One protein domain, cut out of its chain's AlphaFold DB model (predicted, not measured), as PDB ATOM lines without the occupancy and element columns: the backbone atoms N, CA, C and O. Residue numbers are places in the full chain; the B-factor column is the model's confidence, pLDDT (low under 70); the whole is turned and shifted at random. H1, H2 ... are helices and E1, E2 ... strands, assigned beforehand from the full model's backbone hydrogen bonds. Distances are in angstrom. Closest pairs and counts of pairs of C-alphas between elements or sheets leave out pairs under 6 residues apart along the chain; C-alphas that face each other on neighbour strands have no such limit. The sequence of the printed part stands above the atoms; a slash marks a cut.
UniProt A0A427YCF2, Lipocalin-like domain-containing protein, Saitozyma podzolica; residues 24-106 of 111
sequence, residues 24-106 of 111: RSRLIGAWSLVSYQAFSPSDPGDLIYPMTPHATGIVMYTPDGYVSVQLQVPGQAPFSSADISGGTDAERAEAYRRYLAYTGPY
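AT A GLANCE: This is residues 24 to 106 of the 111 residues of the protein "Lipocalin-like domain-containing protein" of Saitozyma podzolica (UniProt A0A427YCF2). A flat, open Y: its stem is a slab of four antiparallel strands, and from one end of that slab the small hairpin E2 and E3 goes off one way, while H2 and the long loop 73 to 88 go off the other. H1 is a short turn near the slab's other end. The printed part has 83 residues, with two named helices and six named strands in the order H1 E1 E2 E3 E4 E5 H2 E6; the class is mixed, helices and strands. The larger sheet has the order E1 - E4 - E5 - E6. The whole is loose, with a radius of gyration of the C-alphas of 16.0 A and spans of 42 by 38 by 18 A.

IN THESE COORDINATES: The larger sheet holds E1, residues 29 to 32; E4, 56 to 61, 17.1 A long; E5, 66 to 72, 20.4 A; and E6, 99 to 105, 20.6 A, ending at C-alpha 105 (-42.250, -16.169, -12.967). E2 is residues 38 to 40 and E3 43 to 48. H1 is residues 24 to 27, from C-alpha 24 (-55.042, -13.389, -12.235), and H2 is 89 to 97, 12.2 A.

HOW THE PARTS SIT: E4 and E5 form a hairpin, with N 60 and O 68 2.8 A apart. On the other side of E4 is edge strand E1, with N 31 and O 59 at 2.8 A. Edge strand E6 neighbours E5, with N 69 and O 102 at 2.9 A. The hairpin E2 and E3 has N 48 and O 38 at 2.8 A; E2 is apart from E4. H2 is not on the larger sheet; H1 only grazes it. In H2 every O i to N i+4 pair is within hydrogen-bond range; H1 is too short for such a pair.

THE WHOLE: The two C-alphas farthest apart, of Ser 42 and Asp 83, are 47.1 A apart. The printed part has no cut. The link E5 to H2, 16 residues, is long. Mean pLDDT of the printed part is 95.4, and no printed residue is under 70.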
ATOM      1  N   ARG A  24     -56.180 -13.974 -12.954       92.38
ATOM      2  CA  ARG A  24     -55.042 -13.389 -12.235       92.38
ATOM      3  C   ARG A  24     -55.434 -12.858 -10.859       92.38
ATOM      4  O   ARG A  24     -54.832 -13.272  -9.875       92.38
ATOM      5  N   SER A  25     -56.438 -11.985 -10.773       93.88
ATOM      6  CA  SER A  25     -56.883 -11.390  -9.503       93.88
ATOM      7  C   SER A  25     -57.358 -12.431  -8.490       93.88
ATOM      8  O   SER A  25     -57.200 -12.219  -7.293       93.88
ATOM      9  N   ARG A  26     -57.931 -13.546  -8.957       94.56
ATOM     10  CA  ARG A  26     -58.409 -14.632  -8.089       94.56
ATOM     11  C   ARG A  26     -57.307 -15.587  -7.636       94.56
ATOM     12  O   ARG A  26     -57.480 -16.222  -6.606       94.56
ATOM     13  N   LEU A  27     -56.215 -15.714  -8.393       95.00
ATOM     14  CA  LEU A  27     -55.096 -16.598  -8.050       95.00
ATOM     15  C   LEU A  27     -54.172 -16.008  -6.984       95.00
ATOM     16  O   LEU A  27     -53.581 -16.776  -6.226       95.00
ATOM     17  N   ILE A  28     -54.046 -14.678  -6.926       97.56
ATOM     18  CA  ILE A  28     -53.184 -14.004  -5.949       97.56
ATOM     19  C   ILE A  28     -53.561 -14.424  -4.529       97.56
ATOM     20  O   ILE A  28     -54.698 -14.247  -4.097       97.56
ATOM     21  N   GLY A  29     -52.579 -14.939  -3.793       97.94
ATOM     22  CA  GLY A  29     -52.770 -15.417  -2.433       97.94
ATOM     23  C   GLY A  29     -51.917 -16.636  -2.112       97.94
ATOM     24  O   GLY A  29     -51.021 -17.018  -2.869       97.94
ATOM     25  N   ALA A  30     -52.218 -17.233  -0.964       98.38
ATOM     26  CA  ALA A  30     -51.576 -18.434  -0.462       98.38
ATOM     27  C   ALA A  30     -52.586 -19.584  -0.401       98.38
ATOM     28  O   ALA A  30     -53.702 -19.422   0.092       98.38
ATOM     29  N   TRP A  31     -52.174 -20.746  -0.888       98.44
ATOM     30  CA  TRP A  31     -53.023 -21.912  -1.086       98.44
ATOM     31  C   TRP A  31     -52.407 -23.114  -0.386       98.44
ATOM     32  O   TRP A  31     -51.243 -23.431  -0.624       98.44
ATOM     33  N   SER A  32     -53.184 -23.797   0.454       98.06
ATOM     34  CA  SER A  32     -52.763 -25.072   1.039       98.06
ATOM     35  C   SER A  32     -52.918 -26.190   0.017       98.06
ATOM     36  O   SER A  32     -53.948 -26.282  -0.654       98.06
ATOM     37  N   LEU A  33     -51.926 -27.076  -0.060       97.88
ATOM     38  CA  LEU A  33     -52.051 -28.310  -0.827       97.88
ATOM     39  C   LEU A  33     -53.186 -29.170  -0.249       97.88
ATOM     40  O   LEU A  33     -53.267 -29.355   0.966       97.88
ATOM     41  N   VAL A  34     -54.032 -29.705  -1.132       97.19
ATOM     42  CA  VAL A  34     -55.073 -30.689  -0.789       97.19
ATOM     43  C   VAL A  34     -54.637 -32.099  -1.191       97.19
ATOM     44  O   VAL A  34     -54.735 -33.025  -0.392       97.19
ATOM     45  N   SER A  35     -54.129 -32.269  -2.415       95.88
ATOM     46  CA  SER A  35     -53.570 -33.528  -2.910       95.88
ATOM     47  C   SER A  35     -52.518 -33.265  -3.990       95.88
ATOM     48  O   SER A  35     -52.577 -32.256  -4.692       95.88
ATOM     49  N   TYR A  36     -51.557 -34.185  -4.133       96.12
ATOM     50  CA  TYR A  36     -50.626 -34.202  -5.260       96.12
ATOM     51  C   TYR A  36     -50.691 -35.557  -5.963       96.12
ATOM     52  O   TYR A  36     -50.220 -36.572  -5.449       96.12
ATOM     53  N   GLN A  37     -51.303 -35.546  -7.141       95.94
ATOM     54  CA  GLN A  37     -51.531 -36.705  -7.989       95.94
ATOM     55  C   GLN A  37     -50.926 -36.459  -9.369       95.94
ATOM     56  O   GLN A  37     -50.907 -35.327  -9.852       95.94
ATOM     57  N   ALA A  38     -50.453 -37.524 -10.004       94.06
ATOM     58  CA  ALA A  38     -50.044 -37.514 -11.401       94.06
ATOM     59  C   ALA A  38     -50.583 -38.770 -12.085       94.06
ATOM     60  O   ALA A  38     -50.710 -39.810 -11.449       94.06
ATOM     61  N   PHE A  39     -50.919 -38.659 -13.364       95.06
ATOM     62  CA  PHE A  39     -51.366 -39.771 -14.195       95.06
ATOM     63  C   PHE A  39     -50.912 -39.532 -15.630       95.06
ATOM     64  O   PHE A  39     -50.690 -38.385 -16.040       95.06
ATOM     65  N   SER A  40     -50.766 -40.607 -16.400       91.06
ATOM     66  CA  SER A  40     -50.463 -40.486 -17.821       91.06
ATOM     67  C   SER A  40     -51.677 -39.937 -18.580       91.06
ATOM     68  O   SER A  40     -52.786 -40.444 -18.401       91.06
ATOM     69  N   PRO A  41     -51.515 -38.965 -19.499       89.69
ATOM     70  CA  PRO A  41     -52.616 -38.510 -20.349       89.69
ATOM     71  C   PRO A  41     -53.239 -39.628 -21.200       89.69
ATOM     72  O   PRO A  41     -54.410 -39.541 -21.558       89.69
ATOM     73  N   SER A  42     -52.462 -40.664 -21.539       92.75
ATOM     74  CA  SER A  42     -52.932 -41.813 -22.322       92.75
ATOM     75  C   SER A  42     -53.583 -42.907 -21.474       92.75
ATOM     76  O   SER A  42     -54.247 -43.775 -22.034       92.75
ATOM     77  N   ASP A  43     -53.376 -42.888 -20.157       90.88
ATOM     78  CA  ASP A  43     -53.952 -43.851 -19.219       90.88
ATOM     79  C   ASP A  43     -54.225 -43.183 -17.860       90.88
ATOM     80  O   ASP A  43     -53.361 -43.162 -16.980       90.88
ATOM     81  N   PRO A  44     -55.439 -42.636 -17.664       81.94
ATOM     82  CA  PRO A  44     -55.846 -42.066 -16.382       81.94
ATOM     83  C   PRO A  44     -55.881 -43.080 -15.227       81.94
ATOM     84  O   PRO A  44     -55.950 -42.666 -14.071       81.94
ATOM     85  N   GLY A  45     -55.871 -44.390 -15.517       87.50
ATOM     86  CA  GLY A  45     -55.809 -45.451 -14.511       87.50
ATOM     87  C   GLY A  45     -54.442 -45.564 -13.832       87.50
ATOM     88  O   GLY A  45     -54.365 -46.078 -12.716       87.50
ATOM     89  N   ASP A  46     -53.390 -45.018 -14.448       92.25
ATOM     90  CA  ASP A  46     -52.021 -44.959 -13.918       92.25
ATOM     91  C   ASP A  46     -51.841 -43.802 -12.916       92.25
ATOM     92  O   ASP A  46     -50.951 -42.958 -13.024       92.25
ATOM     93  N   LEU A  47     -52.760 -43.707 -11.954       94.00
ATOM     94  CA  LEU A  47     -52.731 -42.684 -10.917       94.00
ATOM     95  C   LEU A  47     -51.628 -42.993  -9.898       94.00
ATOM     96  O   LEU A  47     -51.693 -43.984  -9.167       94.00
ATOM     97  N   ILE A  48     -50.680 -42.072  -9.761       95.69
ATOM     98  CA  ILE A  48     -49.631 -42.115  -8.744       95.69
ATOM     99  C   ILE A  48     -49.701 -40.904  -7.814       95.69
ATOM    100  O   ILE A  48     -50.256 -39.853  -8.143       95.69
ATOM    101  N   TYR A  49     -49.070 -41.042  -6.647       96.31
ATOM    102  CA  TYR A  49     -48.859 -39.962  -5.685       96.31
ATOM    103  C   TYR A  49     -47.361 -39.669  -5.577       96.31
ATOM    104  O   TYR A  49     -46.684 -40.314  -4.767       96.31
ATOM    105  N   PRO A  50     -46.818 -38.718  -6.364       94.75
ATOM    106  CA  PRO A  50     -45.371 -38.500  -6.444       94.75
ATOM    107  C   PRO A  50     -44.708 -38.212  -5.091       94.75
ATOM    108  O   PRO A  50     -43.564 -38.593  -4.870       94.75
ATOM    109  N   MET A  51     -45.440 -37.574  -4.170       96.00
ATOM    110  CA  MET A  51     -44.988 -37.256  -2.811       96.00
ATOM    111  C   MET A  51     -45.858 -37.916  -1.734       96.00
ATOM    112  O   MET A  51     -46.099 -37.334  -0.679       96.00
ATOM    113  N   THR A  52     -46.313 -39.148  -1.972       96.12
ATOM    114  CA  THR A  52     -47.254 -39.890  -1.108       96.12
ATOM    115  C   THR A  52     -48.662 -39.265  -1.043       96.12
ATOM    116  O   THR A  52     -48.839 -38.082  -1.339       96.12
ATOM    117  N   PRO A  53     -49.689 -40.021  -0.613       96.81
ATOM    118  CA  PRO A  53     -51.041 -39.483  -0.423       96.81
ATOM    119  C   PRO A  53     -51.165 -38.420   0.680       96.81
ATOM    120  O   PRO A  53     -52.199 -37.766   0.777       96.81
ATOM    121  N   HIS A  54     -50.143 -38.260   1.525       96.88
ATOM    122  CA  HIS A  54     -50.166 -37.378   2.693       96.88
ATOM    123  C   HIS A  54     -49.283 -36.138   2.527       96.88
ATOM    124  O   HIS A  54     -48.976 -35.477   3.518       96.88
ATOM    125  N   ALA A  55     -48.846 -35.831   1.301       97.38
ATOM    126  CA  ALA A  55     -48.098 -34.612   1.025       97.38
ATOM    127  C   ALA A  55     -48.823 -33.385   1.599       97.38
ATOM    128  O   ALA A  55     -50.043 -33.259   1.492       97.38
ATOM    129  N   THR A  56     -48.060 -32.459   2.167       97.69
ATOM    130  CA  THR A  56     -48.565 -31.148   2.594       97.69
ATOM    131  C   THR A  56     -47.723 -30.058   1.953       97.69
ATOM    132  O   THR A  56     -46.629 -30.325   1.457       97.69
ATOM    133  N   GLY A  57     -48.216 -28.826   1.930       97.38
ATOM    134  CA  GLY A  57     -47.458 -27.740   1.330       97.38
ATOM    135  C   GLY A  57     -48.270 -26.485   1.101       97.38
ATOM    136  O   GLY A  57     -49.468 -26.440   1.386       97.38
ATOM    137  N   ILE A  58     -47.592 -25.482   0.557       98.44
ATOM    138  CA  ILE A  58     -48.169 -24.189   0.217       98.44
ATOM    139  C   ILE A  58     -47.750 -23.774  -1.193       98.44
ATOM    140  O   ILE A  58     -46.622 -24.014  -1.632       98.44
ATOM    141  N   VAL A  59     -48.682 -23.142  -1.901       98.38
ATOM    142  CA  VAL A  59     -48.448 -22.449  -3.168       98.38
ATOM    143  C   VAL A  59     -48.790 -20.982  -2.962       98.38
ATOM    144  O   VAL A  59     -49.877 -20.661  -2.485       98.38
ATOM    145  N   MET A  60     -47.882 -20.085  -3.321       98.62
ATOM    146  CA  MET A  60     -48.099 -18.643  -3.261       98.62
ATOM    147  C   MET A  60     -48.018 -18.051  -4.658       98.62
ATOM    148  O   MET A  60     -46.994 -18.204  -5.317       98.62
ATOM    149  N   TYR A  61     -49.068 -17.346  -5.079       98.25
ATOM    150  CA  TYR A  61     -49.061 -16.497  -6.271       98.25
ATOM    151  C   TYR A  61     -49.023 -15.037  -5.846       98.25
ATOM    152  O   TYR A  61     -49.839 -14.585  -5.038       98.25
ATOM    153  N   THR A  62     -48.080 -14.297  -6.409       97.69
ATOM    154  CA  THR A  62     -47.773 -12.923  -6.007       97.69
ATOM    155  C   THR A  62     -48.195 -11.916  -7.089       97.69
ATOM    156  O   THR A  62     -48.163 -12.251  -8.280       97.69
ATOM    157  N   PRO A  63     -48.635 -10.692  -6.723       96.44
ATOM    158  CA  PRO A  63     -49.122  -9.700  -7.692       96.44
ATOM    159  C   PRO A  63     -48.098  -9.309  -8.769       96.44
ATOM    160  O   PRO A  63     -48.475  -9.005  -9.904       96.44
ATOM    161  N   ASP A  64     -46.814  -9.336  -8.416       96.31
ATOM    162  CA  ASP A  64     -45.661  -9.044  -9.269       96.31
ATOM    163  C   ASP A  64     -45.308 -10.187 -10.236       96.31
ATOM    164  O   ASP A  64     -44.387 -10.054 -11.037       96.31
ATOM    165  N   GLY A  65     -46.097 -11.267 -10.258       96.62
ATOM    166  CA  GLY A  65     -46.028 -12.292 -11.299       96.62
ATOM    167  C   GLY A  65     -45.112 -13.467 -10.977       96.62
ATOM    168  O   GLY A  65     -44.702 -14.169 -11.901       96.62
ATOM    169  N   TYR A  66     -44.817 -13.717  -9.698       98.38
ATOM    170  CA  TYR A  66     -44.058 -14.884  -9.250       98.38
ATOM    171  C   TYR A  66     -44.937 -15.915  -8.544       98.38
ATOM    172  O   TYR A  66     -45.921 -15.586  -7.876       98.38
ATOM    173  N   VAL A  67     -44.547 -17.179  -8.682       98.50
ATOM    174  CA  VAL A  67     -45.085 -18.300  -7.918       98.50
ATOM    175  C   VAL A  67     -43.989 -18.883  -7.035       98.50
ATOM    176  O   VAL A  67     -42.839 -18.984  -7.464       98.50
ATOM    177  N   SER A  68     -44.339 -19.286  -5.815       98.50
ATOM    178  CA  SER A  68     -43.490 -20.102  -4.944       98.50
ATOM    179  C   SER A  68     -44.264 -21.331  -4.489       98.50
ATOM    180  O   SER A  68     -45.397 -21.212  -4.026       98.50
ATOM    181  N   VAL A  69     -43.662 -22.507  -4.641       98.31
ATOM    182  CA  VAL A  69     -44.261 -23.795  -4.285       98.31
ATOM    183  C   VAL A  69     -43.325 -24.538  -3.362       98.31
ATOM    184  O   VAL A  69     -42.129 -24.623  -3.631       98.31
ATOM    185  N   GLN A  70     -43.882 -25.053  -2.271       98.38
ATOM    186  CA  GLN A  70     -43.155 -25.696  -1.183       98.38
ATOM    187  C   GLN A  70     -43.969 -26.901  -0.717       98.38
ATOM    188  O   GLN A  70     -45.013 -26.731  -0.087       98.38
ATOM    189  N   LEU A  71     -43.522 -28.110  -1.050       98.06
ATOM    190  CA  LEU A  71     -44.202 -29.363  -0.731       98.06
ATOM    191  C   LEU A  71     -43.310 -30.250   0.136       98.06
ATOM    192  O   LEU A  71     -42.095 -30.289  -0.051       98.06
ATOM    193  N   GLN A  72     -43.919 -31.004   1.047       97.12
ATOM    194  CA  GLN A  72     -43.223 -31.909   1.956       97.12
ATOM    195  C   GLN A  72     -43.948 -33.250   2.107       97.12
ATOM    196  O   GLN A  72     -45.179 -33.307   2.192       97.12
ATOM    197  N   VAL A  73     -43.169 -34.325   2.217       97.50
ATOM    198  CA  VAL A  73     -43.629 -35.639   2.680       97.50
ATOM    199  C   VAL A  73     -43.541 -35.678   4.213       97.50
ATOM    200  O   VAL A  73     -42.438 -35.554   4.756       97.50
ATOM    201  N   PRO A  74     -44.658 -35.866   4.941       94.00
ATOM    202  CA  PRO A  74     -44.658 -35.837   6.404       94.00
ATOM    203  C   PRO A  74     -43.923 -37.036   7.027       94.00
ATOM    204  O   PRO A  74     -43.610 -38.024   6.363       94.00
ATOM    205  N   GLY A  75     -43.673 -36.963   8.338       91.56
ATOM    206  CA  GLY A  75     -43.082 -38.060   9.116       91.56
ATOM    207  C   GLY A  75     -41.552 -38.102   9.112       91.56
ATOM    208  O   GLY A  75     -40.973 -39.155   9.366       91.56
ATOM    209  N   GLN A  76     -40.891 -36.988   8.793       90.00
ATOM    210  CA  GLN A  76     -39.452 -36.864   8.999       90.00
ATOM    211  C   GLN A  76     -39.140 -36.859  10.504       90.00
ATOM    212  O   GLN A  76     -39.835 -36.204  11.283       90.00
ATOM    213  N   ALA A  77     -38.090 -37.574  10.911       91.38
ATOM    214  CA  ALA A  77     -37.586 -37.486  12.275       91.38
ATOM    215  C   ALA A  77     -37.023 -36.075  12.555       91.38
ATOM    216  O   ALA A  77     -36.404 -35.484  11.663       91.38
ATOM    217  N   PRO A  78     -37.201 -35.531  13.771       92.38
ATOM    218  CA  PRO A  78     -36.531 -34.300  14.169       92.38
ATOM    219  C   PRO A  78     -35.015 -34.426  14.015       92.38
ATOM    220  O   PRO A  78     -34.448 -35.488  14.269       92.38
ATOM    221  N   PHE A  79     -34.367 -33.328  13.632       94.88
ATOM    222  CA  PHE A  79     -32.912 -33.261  13.603       94.88
ATOM    223  C   PHE A  79     -32.353 -33.417  15.021       94.88
ATOM    224  O   PHE A  79     -32.898 -32.879  15.984       94.88
ATOM    225  N   SER A  80     -31.223 -34.109  15.133       95.12
ATOM    226  CA  SER A  80     -30.455 -34.249  16.374       95.12
ATOM    227  C   SER A  80     -29.888 -32.925  16.907       95.12
ATOM    228  O   SER A  80     -29.588 -32.818  18.096       95.12
ATOM    229  N   SER A  81     -29.755 -31.913  16.047       95.06
ATOM    230  CA  SER A  81     -29.309 -30.563  16.396       95.06
ATOM    231  C   SER A  81     -30.431 -29.546  16.212       95.06
ATOM    232  O   SER A  81     -31.205 -29.634  15.261       95.06
ATOM    233  N   ALA A  82     -30.472 -28.548  17.095       92.00
ATOM    234  CA  ALA A  82     -31.364 -27.394  16.985       92.00
ATOM    235  C   ALA A  82     -30.787 -26.254  16.122       92.00
ATOM    236  O   ALA A  82     -31.479 -25.268  15.877       92.00
ATOM    237  N   ASP A  83     -29.525 -26.356  15.691       94.00
ATOM    238  CA  ASP A  83     -28.940 -25.385  14.763       94.00
ATOM    239  C   ASP A  83     -29.595 -25.500  13.379       94.00
ATOM    240  O   ASP A  83     -29.767 -26.603  12.858       94.00
ATOM    241  N   ILE A  84     -29.906 -24.362  12.753       87.38
ATOM    242  CA  ILE A  84     -30.554 -24.300  11.434       87.38
ATOM    243  C   ILE A  84     -29.684 -24.922  10.335       87.38
ATOM    244  O   ILE A  84     -30.201 -25.505   9.385       87.38
ATOM    245  N   SER A  85     -28.360 -24.825  10.485       88.88
ATOM    246  CA  SER A  85     -27.377 -25.491   9.628       88.88
ATOM    247  C   SER A  85     -26.872 -26.815  10.203       88.88
ATOM    248  O   SER A  85     -25.954 -27.416   9.646       88.88
ATOM    249  N   GLY A  86     -27.447 -27.285  11.308       92.50
ATOM    250  CA  GLY A  86     -27.023 -28.475  12.031       92.50
ATOM    251  C   GLY A  86     -27.425 -29.790  11.362       92.50
ATOM    252  O   GLY A  86     -27.767 -29.856  10.178       92.50
ATOM    253  N   GLY A  87     -27.362 -30.860  12.152       94.75
ATOM    254  CA  GLY A  87     -27.667 -32.220  11.722       94.75
ATOM    255  C   GLY A  87     -26.518 -32.916  11.007       94.75
ATOM    256  O   GLY A  87     -25.565 -32.309  10.521       94.75
ATOM    257  N   THR A  88     -26.628 -34.229  10.957       96.81
ATOM    258  CA  THR A  88     -25.771 -35.109  10.176       96.81
ATOM    259  C   THR A  88     -26.125 -35.021   8.694       96.81
ATOM    260  O   THR A  88     -27.245 -34.674   8.312       96.81
ATOM    261  N   ASP A  89     -25.192 -35.414   7.833       96.50
ATOM    262  CA  ASP A  89     -25.449 -35.463   6.390       96.50
ATOM    263  C   ASP A  89     -26.594 -36.422   6.033       96.50
ATOM    264  O   ASP A  89     -27.347 -36.165   5.095       96.50
ATOM    265  N   ALA A  90     -26.781 -37.492   6.813       96.12
ATOM    266  CA  ALA A  90     -27.896 -38.417   6.639       96.12
ATOM    267  C   ALA A  90     -29.255 -37.753   6.923       96.12
ATOM    268  O   ALA A  90     -30.189 -37.917   6.137       96.12
ATOM    269  N   GLU A  91     -29.363 -36.968   8.001       96.19
ATOM    270  CA  GLU A  91     -30.586 -36.226   8.344       96.19
ATOM    271  C   GLU A  91     -30.924 -35.179   7.275       96.19
ATOM    272  O   GLU A  91     -32.073 -35.076   6.844       96.19
ATOM    273  N   ARG A  92     -29.917 -34.448   6.784       95.00
ATOM    274  CA  ARG A  92     -30.092 -33.446   5.720       95.00
ATOM    275  C   ARG A  92     -30.494 -34.080   4.391       95.00
ATOM    276  O   ARG A  92     -31.381 -33.566   3.714       95.00
ATOM    277  N   ALA A  93     -29.870 -35.199   4.020       95.44
ATOM    278  CA  ALA A  93     -30.220 -35.928   2.806       95.44
ATOM    279  C   ALA A  93     -31.663 -36.448   2.860       95.44
ATOM    280  O   ALA A  93     -32.373 -36.389   1.858       95.44
ATOM    281  N   GLU A  94     -32.115 -36.924   4.022       95.19
ATOM    282  CA  GLU A  94     -33.501 -37.352   4.207       95.19
ATOM    283  C   GLU A  94     -34.485 -36.179   4.128       95.19
ATOM    284  O   GLU A  94     -35.500 -36.286   3.440       95.19
ATOM    285  N   ALA A  95     -34.164 -35.041   4.753       94.25
ATOM    286  CA  ALA A  95     -34.951 -33.814   4.635       94.25
ATOM    287  C   ALA A  95     -35.114 -33.387   3.168       94.25
ATOM    288  O   ALA A  95     -36.223 -33.129   2.703       94.25
ATOM    289  N   TYR A  96     -34.008 -33.382   2.420       94.38
ATOM    290  CA  TYR A  96     -33.991 -33.019   1.007       94.38
ATOM    291  C   TYR A  96     -34.853 -33.957   0.152       94.38
ATOM    292  O   TYR A  96     -35.643 -33.486  -0.658       94.38
ATOM    293  N   ARG A  97     -34.773 -35.283   0.351       95.00
ATOM    294  CA  ARG A  97     -35.593 -36.251  -0.410       95.00
ATOM    295  C   ARG A  97     -37.093 -36.079  -0.191       95.00
ATOM    296  O   ARG A  97     -37.884 -36.460  -1.049       95.00
ATOM    297  N   ARG A  98     -37.484 -35.552   0.969       96.06
ATOM    298  CA  ARG A  98     -38.885 -35.348   1.352       96.06
ATOM    299  C   ARG A  98     -39.433 -33.994   0.941       96.06
ATOM    300  O   ARG A  98     -40.627 -33.775   1.126       96.06
ATOM    301  N   TYR A  99     -38.602 -33.105   0.416       96.56
ATOM    302  CA  TYR A  99     -38.980 -31.731   0.140       96.56
ATOM    303  C   TYR A  99     -38.855 -31.413  -1.347       96.56
ATOM    304  O   TYR A  99     -37.869 -31.749  -1.995       96.56
ATOM    305  N   LEU A 100     -39.861 -30.736  -1.889       97.06
ATOM    306  CA  LEU A 100     -39.851 -30.232  -3.254       97.06
ATOM    307  C   LEU A 100     -40.209 -28.757  -3.225       97.06
ATOM    308  O   LEU A 100     -41.263 -28.375  -2.717       97.06
ATOM    309  N   ALA A 101     -39.344 -27.932  -3.805       97.69
ATOM    310  CA  ALA A 101     -39.613 -26.517  -3.944       97.69
ATOM    311  C   ALA A 101     -39.174 -25.987  -5.301       97.69
ATOM    312  O   ALA A 101     -38.136 -26.371  -5.839       97.69
ATOM    313  N   TYR A 102     -39.971 -25.067  -5.827       97.69
ATOM    314  CA  TYR A 102     -39.599 -24.248  -6.968       97.69
ATOM    315  C   TYR A 102     -40.192 -22.856  -6.815       97.69
ATOM    316  O   TYR A 102     -41.162 -22.626  -6.091       97.69
ATOM    317  N   THR A 103     -39.568 -21.886  -7.466       98.56
ATOM    318  CA  THR A 103     -40.024 -20.499  -7.477       98.56
ATOM    319  C   THR A 103     -39.620 -19.877  -8.801       98.56
ATOM    320  O   THR A 103     -38.544 -20.173  -9.319       98.56
ATOM    321  N   GLY A 104     -40.481 -19.041  -9.368       98.31
ATOM    322  CA  GLY A 104     -40.201 -18.404 -10.647       98.31
ATOM    323  C   GLY A 104     -41.366 -17.577 -11.173       98.31
ATOM    324  O   GLY A 104     -42.416 -17.514 -10.530       98.31
ATOM    325  N   PRO A 105     -41.183 -16.920 -12.327       98.19
ATOM    326  CA  PRO A 105     -42.250 -16.169 -12.967       98.19
ATOM    327  C   PRO A 105     -43.360 -17.107 -13.460       98.19
ATOM    328  O   PRO A 105     -43.087 -18.224 -13.901       98.19
ATOM    329  N   TYR A 106     -44.607 -16.635 -13.444       96.50
ATOM    330  CA  TYR A 106     -45.746 -17.343 -14.030       96.50
ATOM    331  C   TYR A 106     -46.510 -16.458 -15.020       96.50
ATOM    332  O   TYR A 106     -46.541 -15.231 -14.913       96.50
TER     333      TYR A 106